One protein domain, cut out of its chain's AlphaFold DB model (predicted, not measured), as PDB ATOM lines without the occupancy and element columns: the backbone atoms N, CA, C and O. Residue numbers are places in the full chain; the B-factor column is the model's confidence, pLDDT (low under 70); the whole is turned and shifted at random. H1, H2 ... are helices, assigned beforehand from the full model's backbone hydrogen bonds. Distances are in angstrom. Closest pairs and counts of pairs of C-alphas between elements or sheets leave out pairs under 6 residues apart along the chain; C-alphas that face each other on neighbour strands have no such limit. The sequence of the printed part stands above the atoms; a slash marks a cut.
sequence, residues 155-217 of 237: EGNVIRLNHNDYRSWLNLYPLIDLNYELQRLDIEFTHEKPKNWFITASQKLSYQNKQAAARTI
ATOM      1  N   GLU A 155     152.783 223.246 298.521       91.50
ATOM      2  CA  GLU A 155     151.542 222.566 298.894       91.50
ATOM      3  C   GLU A 155     150.870 221.985 297.647       91.50
ATOM      4  O   GLU A 155     150.257 222.707 296.869       91.50
ATOM      5  N   GLY A 156     151.012 220.673 297.472       89.94
ATOM      6  CA  GLY A 156     150.258 219.859 296.526       89.94
ATOM      7  C   GLY A 156     149.186 219.008 297.218       89.94
ATOM      8  O   GLY A 156     148.925 219.132 298.424       89.94
ATOM      9  N   ASN A 157     148.573 218.108 296.455       89.75
ATOM     10  CA  ASN A 157     147.533 217.197 296.929       89.75
ATOM     11  C   ASN A 157     148.071 216.194 297.957       89.75
ATOM     12  O   ASN A 157     147.432 215.938 298.982       89.75
ATOM     13  N   VAL A 158     149.257 215.641 297.701       90.31
ATOM     14  CA  VAL A 158     149.907 214.631 298.543       90.31
ATOM     15  C   VAL A 158     151.170 215.184 299.196       90.31
ATOM     16  O   VAL A 158     151.430 214.919 300.373       90.31
ATOM     17  N   ILE A 159     151.948 215.963 298.454       94.06
ATOM     18  CA  ILE A 159     153.230 216.511 298.875       94.06
ATOM     19  C   ILE A 159     152.999 217.873 299.527       94.06
ATOM     20  O   ILE A 159     152.620 218.841 298.876       94.06
ATOM     21  N   ARG A 160     153.282 217.973 300.829       94.19
ATOM     22  CA  ARG A 160     153.267 219.247 301.564       94.19
ATOM     23  C   ARG A 160     154.598 219.450 302.260       94.19
ATOM     24  O   ARG A 160     154.911 218.741 303.218       94.19
ATOM     25  N   LEU A 161     155.385 220.400 301.768       93.75
ATOM     26  CA  LEU A 161     156.748 220.644 302.221       93.75
ATOM     27  C   LEU A 161     156.829 221.973 302.974       93.75
ATOM     28  O   LEU A 161     156.420 223.023 302.476       93.75
ATOM     29  N   ASN A 162     157.345 221.936 304.204       92.69
ATOM     30  CA  ASN A 162     157.531 223.153 304.991       92.69
ATOM     31  C   ASN A 162     158.685 224.006 304.427       92.69
ATOM     32  O   ASN A 162     159.466 223.561 303.586       92.69
ATOM     33  N   HIS A 163     158.809 225.235 304.923       90.00
ATOM     34  CA  HIS A 163     159.816 226.190 304.457       90.00
ATOM     35  C   HIS A 163     161.265 225.740 304.686       90.00
ATOM     36  O   HIS A 163     162.121 226.004 303.843       90.00
ATOM     37  N   ASN A 164     161.548 225.054 305.792       89.38
ATOM     38  CA  ASN A 164     162.903 224.607 306.117       89.38
ATOM     39  C   ASN A 164     163.331 223.434 305.228       89.38
ATOM     40  O   ASN A 164     164.446 223.429 304.704       89.38
ATOM     41  N   ASP A 165     162.436 222.473 305.013       92.12
ATOM     42  CA  ASP A 165     162.691 221.310 304.167       92.12
ATOM     43  C   ASP A 165     162.803 221.723 302.700       92.12
ATOM     44  O   ASP A 165     163.724 221.287 302.019       92.12
ATOM     45  N   TYR A 166     161.943 222.634 302.233       94.94
ATOM     46  CA  TYR A 166     162.026 223.175 300.876       94.94
ATOM     47  C   TYR A 166     163.365 223.880 300.631       94.94
ATOM     48  O   TYR A 166     164.046 223.588 299.650       94.94
ATOM     49  N   ARG A 167     163.806 224.734 301.565       94.06
ATOM     50  CA  ARG A 167     165.137 225.368 301.504       94.06
ATOM     51  C   ARG A 167     166.268 224.343 301.512       94.06
ATOM     52  O   ARG A 167     167.230 224.486 300.765       94.06
ATOM     53  N   SER A 168     166.153 223.303 302.333       93.44
ATOM     54  CA  SER A 168     167.146 222.227 302.374       93.44
ATOM     55  C   SER A 168     167.210 221.486 301.038       93.44
ATOM     56  O   SER A 168     168.296 221.198 300.547       93.44
ATOM     57  N   TRP A 169     166.062 221.215 300.415       96.44
ATOM     58  CA  TRP A 169     165.986 220.512 299.135       96.44
ATOM     59  C   TRP A 169     166.491 221.369 297.972       96.44
ATOM     60  O   TRP A 169     167.149 220.825 297.091       96.44
ATOM     61  N   LEU A 170     166.293 222.692 298.004       95.06
ATOM     62  CA  LEU A 170     166.907 223.610 297.034       95.06
ATOM     63  C   LEU A 170     168.438 223.518 297.058       95.06
ATOM     64  O   LEU A 170     169.073 223.470 296.010       95.06
ATOM     65  N   ASN A 171     169.028 223.444 298.253       93.81
ATOM     66  CA  ASN A 171     170.478 223.326 298.401       93.81
ATOM     67  C   ASN A 171     171.005 221.936 298.005       93.81
ATOM     68  O   ASN A 171     172.125 221.819 297.515       93.81
ATOM     69  N   LEU A 172     170.226 220.876 298.245       93.19
ATOM     70  CA  LEU A 172     170.629 219.493 297.963       93.19
ATOM     71  C   LEU A 172     170.498 219.113 296.486       93.19
ATOM     72  O   LEU A 172     171.255 218.266 296.008       93.19
ATOM     73  N   TYR A 173     169.550 219.719 295.770       95.69
ATOM     74  CA  TYR A 173     169.243 219.378 294.383       95.69
ATOM     75  C   TYR A 173     169.386 220.589 293.446       95.69
ATOM     76  O   TYR A 173     168.412 220.993 292.812       95.69
ATOM     77  N   PRO A 174     170.589 221.184 293.334       95.06
ATOM     78  CA  PRO A 174     170.785 222.429 292.594       95.06
ATOM     79  C   PRO A 174     170.720 222.267 291.067       95.06
ATOM     80  O   PRO A 174     170.684 223.265 290.356       95.06
ATOM     81  N   LEU A 175     170.753 221.036 290.543       93.62
ATOM     82  CA  LEU A 175     170.809 220.768 289.099       93.62
ATOM     83  C   LEU A 175     169.433 220.497 288.480       93.62
ATOM     84  O   LEU A 175     169.350 220.201 287.289       93.62
ATOM     85  N   ILE A 176     168.367 220.554 289.276       94.44
ATOM     86  CA  ILE A 176     166.992 220.320 288.831       94.44
ATOM     87  C   ILE A 176     166.097 221.478 289.259       94.44
ATOM     88  O   ILE A 176     166.335 222.118 290.282       94.44
ATOM     89  N   ASP A 177     165.030 221.715 288.498       95.19
ATOM     90  CA  ASP A 177     163.954 222.591 288.952       95.19
ATOM     91  C   ASP A 177     163.133 221.852 290.013       95.19
ATOM     92  O   ASP A 177     162.298 220.990 289.717       95.19
ATOM     93  N   LEU A 178     163.404 222.190 291.273       94.56
ATOM     94  CA  LEU A 178     162.751 221.565 292.410       94.56
ATOM     95  C   LEU A 178     161.229 221.749 292.378       94.56
ATOM     96  O   LEU A 178     160.512 220.825 292.746       94.56
ATOM     97  N   ASN A 179     160.718 222.913 291.968       94.00
ATOM     98  CA  ASN A 179     159.275 223.162 291.991       94.00
ATOM     99  C   ASN A 179     158.571 222.290 290.946       94.00
ATOM    100  O   ASN A 179     157.611 221.591 291.272       94.00
ATOM    101  N   TYR A 180     159.115 222.254 289.730       95.75
ATOM    102  CA  TYR A 180     158.608 221.401 288.661       95.75
ATOM    103  C   TYR A 180     158.590 219.916 289.060       95.75
ATOM    104  O   TYR A 180     157.562 219.246 288.929       95.75
ATOM    105  N   GLU A 181     159.695 219.395 289.602       96.56
ATOM    106  CA  GLU A 181     159.766 217.983 289.996       96.56
ATOM    107  C   GLU A 181     158.838 217.663 291.178       96.56
ATOM    108  O   GLU A 181     158.236 216.590 291.212       96.56
ATOM    109  N   LEU A 182     158.652 218.589 292.126       96.00
ATOM    110  CA  LEU A 182     157.684 218.410 293.210       96.00
ATOM    111  C   LEU A 182     156.241 218.351 292.694       96.00
ATOM    112  O   LEU A 182     155.490 217.488 293.144       96.00
ATOM    113  N   GLN A 183     155.854 219.198 291.733       96.25
ATOM    114  CA  GLN A 183     154.525 219.128 291.104       96.25
ATOM    115  C   GLN A 183     154.328 217.811 290.354       96.25
ATOM    116  O   GLN A 183     153.303 217.148 290.502       96.25
ATOM    117  N   ARG A 184     155.335 217.393 289.582       95.75
ATOM    118  CA  ARG A 184     155.304 216.126 288.849       95.75
ATOM    119  C   ARG A 184     155.120 214.930 289.786       95.75
ATOM    120  O   ARG A 184     154.297 214.057 289.517       95.75
ATOM    121  N   LEU A 185     155.875 214.894 290.884       96.00
ATOM    122  CA  LEU A 185     155.766 213.842 291.892       96.00
ATOM    123  C   LEU A 185     154.423 213.884 292.630       96.00
ATOM    124  O   LEU A 185     153.905 212.834 292.998       96.00
ATOM    125  N   ASP A 186     153.846 215.068 292.839       94.62
ATOM    126  CA  ASP A 186     152.536 215.216 293.475       94.62
ATOM    127  C   ASP A 186     151.413 214.599 292.628       94.62
ATOM    128  O   ASP A 186     150.552 213.885 293.154       94.62
ATOM    129  N   ILE A 187     151.478 214.784 291.305       94.69
ATOM    130  CA  ILE A 187     150.578 214.121 290.351       94.69
ATOM    131  C   ILE A 187     150.758 212.601 290.432       94.69
ATOM    132  O   ILE A 187     149.784 211.870 290.596       94.69
ATOM    133  N   GLU A 188     151.998 212.111 290.385       94.12
ATOM    134  CA  GLU A 188     152.290 210.675 290.454       94.12
ATOM    135  C   GLU A 188     151.764 210.039 291.754       94.12
ATOM    136  O   GLU A 188     151.080 209.015 291.734       94.12
ATOM    137  N   PHE A 189     152.019 210.678 292.897       95.00
ATOM    138  CA  PHE A 189     151.597 210.175 294.203       95.00
ATOM    139  C   PHE A 189     150.090 210.277 294.440       95.00
ATOM    140  O   PHE A 189     149.578 209.625 295.351       95.00
ATOM    141  N   THR A 190     149.376 211.077 293.645       90.25
ATOM    142  CA  THR A 190     147.910 211.106 293.668       90.25
ATOM    143  C   THR A 190     147.331 209.784 293.156       90.25
ATOM    144  O   THR A 190     146.344 209.301 293.710       90.25
ATOM    145  N   HIS A 191     147.963 209.160 292.157       85.19
ATOM    146  CA  HIS A 191     147.544 207.860 291.624       85.19
ATOM    147  C   HIS A 191     148.041 206.691 292.481       85.19
ATOM    148  O   HIS A 191     147.278 205.779 292.792       85.19
ATOM    149  N   GLU A 192     149.302 206.742 292.911       89.00
ATOM    150  CA  GLU A 192     149.926 205.697 293.721       89.00
ATOM    151  C   GLU A 192     150.549 206.300 294.973       89.00
ATOM    152  O   GLU A 192     151.730 206.644 295.005       89.00
ATOM    153  N   LYS A 193     149.746 206.439 296.033       87.50
ATOM    154  CA  LYS A 193     150.204 207.088 297.262       87.50
ATOM    155  C   LYS A 193     151.255 206.230 297.977       87.50
ATOM    156  O   LYS A 193     150.911 205.200 298.566       87.50
ATOM    157  N   PRO A 194     152.526 206.659 298.025       89.88
ATOM    158  CA  PRO A 194     153.549 205.916 298.741       89.88
ATOM    159  C   PRO A 194     153.304 205.990 300.253       89.88
ATOM    160  O   PRO A 194     152.855 207.009 300.784       89.88
ATOM    161  N   LYS A 195     153.683 204.928 300.979       87.25
ATOM    162  CA  LYS A 195     153.591 204.886 302.453       87.25
ATOM    163  C   LYS A 195     154.349 206.045 303.112       87.25
ATOM    164  O   LYS A 195     153.849 206.642 304.058       87.25
ATOM    165  N   ASN A 196     155.530 206.375 302.579       92.06
ATOM    166  CA  ASN A 196     156.408 207.440 303.065       92.06
ATOM    167  C   ASN A 196     156.793 208.387 301.921       92.06
ATOM    168  O   ASN A 196     157.930 208.363 301.446       92.06
ATOM    169  N   TRP A 197     155.852 209.232 301.492       93.94
ATOM    170  CA  TRP A 197     156.041 210.127 300.342       93.94
ATOM    171  C   TRP A 197     157.308 210.984 300.419       93.94
ATOM    172  O   TRP A 197     157.960 211.177 299.401       93.94
ATOM    173  N   PHE A 198     157.711 211.441 301.608       94.62
ATOM    174  CA  PHE A 198     158.897 212.288 301.782       94.62
ATOM    175  C   PHE A 198     160.200 211.560 301.413       94.62
ATOM    176  O   PHE A 198     161.065 212.107 300.724       94.62
ATOM    177  N   ILE A 199     160.335 210.299 301.836       92.69
ATOM    178  CA  ILE A 199     161.510 209.472 301.528       92.69
ATOM    179  C   ILE A 199     161.514 209.112 300.044       92.69
ATOM    180  O   ILE A 199     162.531 209.262 299.376       92.69
ATOM    181  N   THR A 200     160.364 208.707 299.507       95.38
ATOM    182  CA  THR A 200     160.244 208.366 298.087       95.38
ATOM    183  C   THR A 200     160.534 209.573 297.190       95.38
ATOM    184  O   THR A 200     161.283 209.447 296.225       95.38
ATOM    185  N   ALA A 201     160.001 210.753 297.522       95.81
ATOM    186  CA  ALA A 201     160.251 211.985 296.776       95.81
ATOM    187  C   ALA A 201     161.730 212.380 296.815       95.81
ATOM    188  O   ALA A 201     162.327 212.583 295.764       95.81
ATOM    189  N   SER A 202     162.350 212.427 298.000       96.25
ATOM    190  CA  SER A 202     163.773 212.784 298.124       96.25
ATOM    191  C   SER A 202     164.697 211.821 297.368       96.25
ATOM    192  O   SER A 202     165.643 212.264 296.720       96.25
ATOM    193  N   GLN A 203     164.397 210.519 297.360       96.38
ATOM    194  CA  GLN A 203     165.131 209.539 296.553       96.38
ATOM    195  C   GLN A 203     164.996 209.806 295.049       96.38
ATOM    196  O   GLN A 203     166.002 209.809 294.336       96.38
ATOM    197  N   LYS A 204     163.773 210.063 294.563       96.62
ATOM    198  CA  LYS A 204     163.530 210.374 293.148       96.62
ATOM    199  C   LYS A 204     164.208 211.679 292.731       96.62
ATOM    200  O   LYS A 204     164.873 211.695 291.699       96.62
ATOM    201  N   LEU A 205     164.124 212.727 293.550       96.31
ATOM    202  CA  LEU A 205     164.809 214.003 293.316       96.31
ATOM    203  C   LEU A 205     166.331 213.827 293.271       96.31
ATOM    204  O   LEU A 205     166.976 214.308 292.344       96.31
ATOM    205  N   SER A 206     166.903 213.065 294.206       96.56
ATOM    206  CA  SER A 206     168.333 212.735 294.208       96.56
ATOM    207  C   SER A 206     168.757 212.005 292.929       96.56
ATOM    208  O   SER A 206     169.769 212.349 292.313       96.56
ATOM    209  N   TYR A 207     167.950 211.043 292.476       96.12
ATOM    210  CA  TYR A 207     168.194 210.325 291.229       96.12
ATOM    211  C   TYR A 207     168.143 211.248 290.002       96.12
ATOM    212  O   TYR A 207     169.038 211.181 289.157       96.12
ATOM    213  N   GLN A 208     167.154 212.145 289.915       93.88
ATOM    214  CA  GLN A 208     167.083 213.129 288.827       93.88
ATOM    215  C   GLN A 208     168.273 214.093 288.860       93.88
ATOM    216  O   GLN A 208     168.919 214.300 287.835       93.88
ATOM    217  N   ASN A 209     168.636 214.605 290.037       93.69
ATOM    218  CA  ASN A 209     169.781 215.496 290.209       93.69
ATOM    219  C   ASN A 209     171.102 214.825 289.798       93.69
ATOM    220  O   ASN A 209     171.928 215.438 289.124       93.69
ATOM    221  N   LYS A 210     171.285 213.536 290.118       93.69
ATOM    222  CA  LYS A 210     172.454 212.755 289.683       93.69
ATOM    223  C   LYS A 210     172.477 212.531 288.167       93.69
ATOM    224  O   LYS A 210     173.542 212.602 287.559       93.69
ATOM    225  N   GLN A 211     171.327 212.276 287.546       91.88
ATOM    226  CA  GLN A 211     171.243 212.163 286.088       91.88
ATOM    227  C   GLN A 211     171.511 213.499 285.386       91.88
ATOM    228  O   GLN A 211     172.201 213.520 284.369       91.88
ATOM    229  N   ALA A 212     171.022 214.613 285.933       91.19
ATOM    230  CA  ALA A 212     171.328 215.954 285.440       91.19
ATOM    231  C   ALA A 212     172.834 216.260 285.550       91.19
ATOM    232  O   ALA A 212     173.432 216.774 284.604       91.19
ATOM    233  N   ALA A 213     173.480 215.845 286.646       89.75
ATOM    234  CA  ALA A 213     174.935 215.918 286.789       89.75
ATOM    235  C   ALA A 213     175.663 215.117 285.696       89.75
ATOM    236  O   ALA A 213     176.581 215.622 285.062       89.75
ATOM    237  N   ALA A 214     175.224 213.888 285.412       88.06
ATOM    238  CA  ALA A 214     175.840 213.063 284.371       88.06
ATOM    239  C   ALA A 214     175.699 213.665 282.959       88.06
ATOM    240  O   ALA A 214     176.596 213.507 282.138       88.06
ATOM    241  N   ARG A 215     174.598 214.378 282.678       85.00
ATOM    242  CA  ARG A 215     174.358 215.054 281.387       85.00
ATOM    243  C   ARG A 215     175.161 216.343 281.210       85.00
ATOM    244  O   ARG A 215     175.383 216.758 280.078       85.00
ATOM    245  N   THR A 216     175.556 216.986 282.306       74.88
ATOM    246  CA  THR A 216     176.302 218.255 282.287       74.88
ATOM    247  C   THR A 216     177.816 218.059 282.221       74.88
ATOM    248  O   THR A 216     178.529 219.014 281.922       74.88
ATOM    249  N   ILE A 217     178.319 216.836 282.427       66.88
ATOM    250  CA  ILE A 217     179.726 216.500 282.186       66.88
ATOM    251  C   ILE A 217     179.951 216.448 280.665       66.88
ATOM    252  O   ILE A 217     179.381 215.579 279.998       66.88
TER     253      ILE A 217
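This is residues 155 to 217 of the 237 residues of the protein "Helix-turn-helix domain-containing protein" of Salmonella enterica (UniProt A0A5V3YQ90). What is the shape? Helices H2 and H3 pack together at a steep slant, with shorter H1 over one side of this pair and H3 along the longest axis. What makes it up? The 63 printed residues hold three named helices, H1, H2, H3 in chain order, and no named strand: all helix. The whole is compact, radius of gyration of the C-alphas 11.6 A, spanning 35 by 24 by 17 A.

Where is H1? H1 is residues 163 to 172, 14.3 A long, from C-alpha 163 at (159.816, 226.190, 304.457). What follows? H2 is residues 178 to 191, 20.5 A; H3 is residues 197 to 216, 28.3 A, ending with C-alpha 216 at (176.302, 218.255, 282.287).

How do H2 and H3 stand? They touch, H3 with residues 197 to 205 alone, at a steep tilt of 47 degrees, opposite ways; their closest C-alphas, of Leu 185 and Ala 201, are 6.9 A apart. And H1? H1 and H2 are close but not clearly touching, their closest C-alphas, of Leu 170 and Leu 178, 6.5 A apart. H1 and H3 are near each other. Are the backbones helical? Every O i to N i+4 pair is within hydrogen-bond range in H1 and H3, 9 of 10 in H2.

Any cut or long link? The printed part has no cut, and both links are tight. Where is confidence low? Only residue 217 is under 70.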